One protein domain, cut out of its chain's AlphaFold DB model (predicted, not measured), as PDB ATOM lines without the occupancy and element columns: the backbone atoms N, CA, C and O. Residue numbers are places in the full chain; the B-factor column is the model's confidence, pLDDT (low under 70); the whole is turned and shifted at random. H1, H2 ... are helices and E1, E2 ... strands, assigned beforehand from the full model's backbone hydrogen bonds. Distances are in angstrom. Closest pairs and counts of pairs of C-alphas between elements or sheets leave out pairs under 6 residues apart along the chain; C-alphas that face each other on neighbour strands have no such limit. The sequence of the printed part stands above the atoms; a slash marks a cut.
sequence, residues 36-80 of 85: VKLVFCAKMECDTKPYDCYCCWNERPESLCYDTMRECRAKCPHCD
ATOM      1  N   VAL A  36     122.416 128.964 116.345       83.00
ATOM      2  CA  VAL A  36     122.798 127.662 115.793       83.00
ATOM      3  C   VAL A  36     123.289 127.844 114.361       83.00
ATOM      4  O   VAL A  36     122.576 128.374 113.515       83.00
ATOM      5  N   LYS A  37     124.514 127.378 114.112       85.00
ATOM      6  CA  LYS A  37     125.115 127.291 112.782       85.00
ATOM      7  C   LYS A  37     125.315 125.833 112.421       85.00
ATOM      8  O   LYS A  37     126.108 125.146 113.071       85.00
ATOM      9  N   LEU A  38     124.607 125.353 111.408       89.25
ATOM     10  CA  LEU A  38     124.718 123.977 110.940       89.25
ATOM     11  C   LEU A  38     125.407 123.940 109.578       89.25
ATOM     12  O   LEU A  38     124.985 124.600 108.637       89.25
ATOM     13  N   VAL A  39     126.466 123.140 109.468       93.00
ATOM     14  CA  VAL A  39     127.193 122.945 108.209       93.00
ATOM     15  C   VAL A  39     127.135 121.476 107.826       93.00
ATOM     16  O   VAL A  39     127.607 120.612 108.568       93.00
ATOM     17  N   PHE A  40     126.540 121.193 106.670       91.75
ATOM     18  CA  PHE A  40     126.245 119.835 106.223       91.75
ATOM     19  C   PHE A  40     127.440 119.202 105.509       91.75
ATOM     20  O   PHE A  40     127.498 119.176 104.284       91.75
ATOM     21  N   CYS A  41     128.379 118.674 106.293       94.75
ATOM     22  CA  CYS A  41     129.547 117.940 105.808       94.75
ATOM     23  C   CYS A  41     129.421 116.444 106.093       94.75
ATOM     24  O   CYS A  41     129.541 116.025 107.245       94.75
ATOM     25  N   ALA A  42     129.228 115.640 105.050       93.31
ATOM     26  CA  ALA A  42     129.180 114.185 105.156       93.31
ATOM     27  C   ALA A  42     130.501 113.569 104.691       93.31
ATOM     28  O   ALA A  42     131.040 113.963 103.661       93.31
ATOM     29  N   LYS A  43     131.011 112.599 105.451       94.12
ATOM     30  CA  LYS A  43     132.164 111.791 105.049       94.12
ATOM     31  C   LYS A  43     131.680 110.670 104.123       94.12
ATOM     32  O   LYS A  43     130.794 109.921 104.529       94.12
ATOM     33  N   MET A  44     132.238 110.562 102.922       89.56
ATOM     34  CA  MET A  44     131.870 109.561 101.912       89.56
ATOM     35  C   MET A  44     133.115 108.998 101.224       89.56
ATOM     36  O   MET A  44     134.158 109.650 101.213       89.56
ATOM     37  N   GLU A  45     133.004 107.809 100.633       87.69
ATOM     38  CA  GLU A  45     134.024 107.311  99.705       87.69
ATOM     39  C   GLU A  45     134.003 108.149  98.424       87.69
ATOM     40  O   GLU A  45     132.936 108.483  97.908       87.69
ATOM     41  N   CYS A  46     135.181 108.515  97.919       84.00
ATOM     42  CA  CYS A  46     135.274 109.264  96.674       84.00
ATOM     43  C   CYS A  46     135.296 108.327  95.474       84.00
ATOM     44  O   CYS A  46     136.153 107.451  95.394       84.00
ATOM     45  N   ASP A  47     134.481 108.617  94.461       78.00
ATOM     46  CA  ASP A  47     134.456 107.829  93.221       78.00
ATOM     47  C   ASP A  47     135.815 107.780  92.503       78.00
ATOM     48  O   ASP A  47     136.147 106.812  91.823       78.00
ATOM     49  N   THR A  48     136.619 108.839  92.637       78.62
ATOM     50  CA  THR A  48     137.871 109.011  91.880       78.62
ATOM     51  C   THR A  48     139.134 108.778  92.700       78.62
ATOM     52  O   THR A  48     140.233 108.845  92.145       78.62
ATOM     53  N   LYS A  49     139.022 108.539  94.014       79.44
ATOM     54  CA  LYS A  49     140.185 108.519  94.911       79.44
ATOM     55  C   LYS A  49     140.089 107.383  95.933       79.44
ATOM     56  O   LYS A  49     139.007 107.113  96.433       79.44
ATOM     57  N   PRO A  50     141.214 106.755  96.317       83.44
ATOM     58  CA  PRO A  50     141.226 105.634  97.259       83.44
ATOM     59  C   PRO A  50     141.098 106.079  98.730       83.44
ATOM     60  O   PRO A  50     141.630 105.424  99.625       83.44
ATOM     61  N   TYR A  51     140.481 107.231  98.993       86.19
ATOM     62  CA  TYR A  51     140.351 107.807 100.328       86.19
ATOM     63  C   TYR A  51     139.001 108.498 100.507       86.19
ATOM     64  O   TYR A  51     138.310 108.803  99.537       86.19
ATOM     65  N   ASP A  52     138.647 108.757 101.765       91.19
ATOM     66  CA  ASP A  52     137.397 109.418 102.124       91.19
ATOM     67  C   ASP A  52     137.418 110.923 101.806       91.19
ATOM     68  O   ASP A  52     138.355 111.630 102.182       91.19
ATOM     69  N   CYS A  53     136.342 111.438 101.215       92.44
ATOM     70  CA  CYS A  53     136.082 112.870 101.046       92.44
ATOM     71  C   CYS A  53     134.993 113.357 101.992       92.44
ATOM     72  O   CYS A  53     134.257 112.594 102.616       92.44
ATOM     73  N   TYR A  54     134.885 114.679 102.066       94.56
ATOM     74  CA  TYR A  54     133.867 115.387 102.816       94.56
ATOM     75  C   TYR A  54     133.041 116.240 101.862       94.56
ATOM     76  O   TYR A  54     133.573 117.191 101.290       94.56
ATOM     77  N   CYS A  55     131.763 115.919 101.693       93.00
ATOM     78  CA  CYS A  55     130.908 116.584 100.713       93.00
ATOM     79  C   CYS A  55     129.765 117.367 101.348       93.00
ATOM     80  O   CYS A  55     129.279 117.023 102.434       93.00
ATOM     81  N   CYS A  56     129.326 118.404 100.636       92.88
ATOM     82  CA  CYS A  56     128.180 119.221 101.001       92.88
ATOM     83  C   CYS A  56     126.884 118.436 100.789       92.88
ATOM     84  O   CYS A  56     126.384 118.329  99.674       92.88
ATOM     85  N   TRP A  57     126.316 117.889 101.862       87.81
ATOM     86  CA  TRP A  57     125.139 117.014 101.764       87.81
ATOM     87  C   TRP A  57     123.854 117.757 101.369       87.81
ATOM     88  O   TRP A  57     122.917 117.164 100.841       87.81
ATOM     89  N   ASN A  58     123.799 119.062 101.643       85.00
ATOM     90  CA  ASN A  58     122.631 119.889 101.348       85.00
ATOM     91  C   ASN A  58     122.652 120.491  99.931       85.00
ATOM     92  O   ASN A  58     121.703 121.168  99.551       85.00
ATOM     93  N   GLU A  59     123.714 120.275  99.153       80.56
ATOM     94  CA  GLU A  59     123.783 120.760  97.773       80.56
ATOM     95  C   GLU A  59     123.220 119.720  96.801       80.56
ATOM     96  O   GLU A  59     123.516 118.527  96.880       80.56
ATOM     97  N   ARG A  60     122.366 120.185  95.886       78.88
ATOM     98  CA  ARG A  60     121.707 119.397  94.838       78.88
ATOM     99  C   ARG A  60     121.837 120.164  93.513       78.88
ATOM    100  O   ARG A  60     121.763 121.391  93.544       78.88
ATOM    101  N   PRO A  61     121.952 119.492  92.352       77.00
ATOM    102  CA  PRO A  61     121.921 118.040  92.153       77.00
ATOM    103  C   PRO A  61     123.261 117.337  92.423       77.00
ATOM    104  O   PRO A  61     123.244 116.172  92.809       77.00
ATOM    105  N   GLU A  62     124.388 118.032  92.260       79.69
ATOM    106  CA  GLU A  62     125.732 117.501  92.511       79.69
ATOM    107  C   GLU A  62     126.310 118.118  93.786       79.69
ATOM    108  O   GLU A  62     126.379 119.340  93.921       79.69
ATOM    109  N   SER A  63     126.724 117.272  94.728       83.44
ATOM    110  CA  SER A  63     127.368 117.712  95.963       83.44
ATOM    111  C   SER A  63     128.847 118.002  95.726       83.44
ATOM    112  O   SER A  63     129.583 117.115  95.287       83.44
ATOM    113  N   LEU A  64     129.313 119.197  96.089       90.00
ATOM    114  CA  LEU A  64     130.742 119.499  96.072       90.00
ATOM    115  C   LEU A  64     131.467 118.748  97.193       90.00
ATOM    116  O   LEU A  64     131.044 118.771  98.351       90.00
ATOM    117  N   CYS A  65     132.580 118.100  96.847       91.88
ATOM    118  CA  CYS A  65     133.399 117.301  97.755       91.88
ATOM    119  C   CYS A  65     134.787 117.913  97.947       91.88
ATOM    120  O   CYS A  65     135.388 118.450  97.017       91.88
ATOM    121  N   TYR A  66     135.317 117.778  99.159       93.19
ATOM    122  CA  TYR A  66     136.623 118.292  99.554       93.19
ATOM    123  C   TYR A  66     137.454 117.209 100.237       93.19
ATOM    124  O   TYR A  66     136.915 116.299 100.869       93.19
ATOM    125  N   ASP A  67     138.777 117.335 100.149       92.44
ATOM    126  CA  ASP A  67     139.711 116.357 100.714       92.44
ATOM    127  C   ASP A  67     139.762 116.438 102.251       92.44
ATOM    128  O   ASP A  67     140.099 115.467 102.925       92.44
ATOM    129  N   THR A  68     139.405 117.588 102.837       94.25
ATOM    130  CA  THR A  68     139.441 117.784 104.291       94.25
ATOM    131  C   THR A  68     138.118 118.287 104.866       94.25
ATOM    132  O   THR A  68     137.439 119.145 104.300       94.25
ATOM    133  N   MET A  69     137.790 117.834 106.082       94.62
ATOM    134  CA  MET A  69     136.633 118.328 106.847       94.62
ATOM    135  C   MET A  69     136.684 119.851 107.051       94.62
ATOM    136  O   MET A  69     135.651 120.517 107.087       94.62
ATOM    137  N   ARG A  70     137.890 120.422 107.181       95.81
ATOM    138  CA  ARG A  70     138.082 121.869 107.326       95.81
ATOM    139  C   ARG A  70     137.627 122.622 106.079       95.81
ATOM    140  O   ARG A  70     136.928 123.620 106.208       95.81
ATOM    141  N   GLU A  71     138.017 122.155 104.897       95.56
ATOM    142  CA  GLU A  71     137.602 122.767 103.632       95.56
ATOM    143  C   GLU A  71     136.103 122.631 103.415       95.56
ATOM    144  O   GLU A  71     135.463 123.617 103.061       95.56
ATOM    145  N   CYS A  72     135.542 121.459 103.718       95.38
ATOM    146  CA  CYS A  72     134.102 121.252 103.672       95.38
ATOM    147  C   CYS A  72     133.360 122.279 104.535       95.38
ATOM    148  O   CYS A  72     132.495 122.997 104.044       95.38
ATOM    149  N   ARG A  73     133.758 122.454 105.801       94.25
ATOM    150  CA  ARG A  73     133.109 123.426 106.698       94.25
ATOM    151  C   ARG A  73     133.242 124.877 106.234       94.25
ATOM    152  O   ARG A  73     132.364 125.689 106.516       94.25
ATOM    153  N   ALA A  74     134.346 125.208 105.568       94.69
ATOM    154  CA  ALA A  74     134.613 126.558 105.085       94.69
ATOM    155  C   ALA A  74     133.856 126.898 103.793       94.69
ATOM    156  O   ALA A  74     133.596 128.074 103.555       94.69
ATOM    157  N   LYS A  75     133.543 125.898 102.959       93.62
ATOM    158  CA  LYS A  75     132.995 126.107 101.612       93.62
ATOM    159  C   LYS A  75     131.541 125.668 101.448       93.62
ATOM    160  O   LYS A  75     130.858 126.232 100.603       93.62
ATOM    161  N   CYS A  76     131.068 124.692 102.221       92.38
ATOM    162  CA  CYS A  76     129.673 124.266 102.152       92.38
ATOM    163  C   CYS A  76     128.729 125.332 102.721       92.38
ATOM    164  O   CYS A  76     129.100 126.017 103.680       92.38
ATOM    165  N   PRO A  77     127.497 125.431 102.192       89.69
ATOM    166  CA  PRO A  77     126.498 126.359 102.697       89.69
ATOM    167  C   PRO A  77     126.180 126.088 104.170       89.69
ATOM    168  O   PRO A  77     126.070 124.942 104.620       89.69
ATOM    169  N   HIS A  78     126.040 127.176 104.922       88.38
ATOM    170  CA  HIS A  78     125.640 127.145 106.324       88.38
ATOM    171  C   HIS A  78     124.125 127.307 106.410       88.38
ATOM    172  O   HIS A  78     123.532 128.105 105.688       88.38
ATOM    173  N   CYS A  79     123.504 126.551 107.305       85.62
ATOM    174  CA  CYS A  79     122.159 126.823 107.772       85.62
ATOM    175  C   CYS A  79     122.272 127.588 109.088       85.62
ATOM    176  O   CYS A  79     122.655 127.026 110.116       85.62
ATOM    177  N   ASP A  80     121.971 128.879 109.010       79.81
ATOM    178  CA  ASP A  80     122.066 129.823 110.112       79.81
ATOM    179  C   ASP A  80     120.688 130.440 110.346       79.81
ATOM    180  O   ASP A  80     120.175 131.182 109.506       79.81
TER     181      ASP A  80
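This is residues 36 to 80 of the 85 residues of an uncharacterized protein of Setaria viridis (UniProt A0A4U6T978). With little regular structure, this is a small hairpin of strands E1 and E2 with one short helix, H1, packed on it; a long loop, residues 57 to 68, folds back to E2, and the two ends run side by side. The 45 printed residues hold E1, E2 and H1 in that order, 17 residues in named elements, class mixed, with an antiparallel sheet. It is compact, radius of gyration of the C-alphas 10.3 A, and only just flat, spanning 34 by 22 by 12 A.

E1, residues 41 to 45, starts at C-alpha 41 (129.547, 117.940, 105.808) and measures 13.0 A. E2, residues 52 to 56, measures 13.5 A. H1, residues 69 to 75, measures 10.1 A and ends at C-alpha 75 (132.995, 126.107, 101.612).

E1 and E2 form an antiparallel hairpin at 141 degrees, with N 44 and O 53 2.9 A apart, within hydrogen-bond range. The closest C-alphas of E2 and H1, Tyr 54 and Met 69, are 5.7 A apart; those of E1 and H1, Cys 41 and Cys 72, 6.0 A. In H1 every O i to N i+4 pair is within hydrogen-bond range. Residues 38 to 39 pair antiparallel with 78 to 79, and 54 to 55 of E2 with 65 to 66.

The farthest C-alphas, Val 36 and Pro 50, are 34.2 A apart. The printed part has no cut; the link E2 to H1 is long. No printed residue is under 70 in pLDDT.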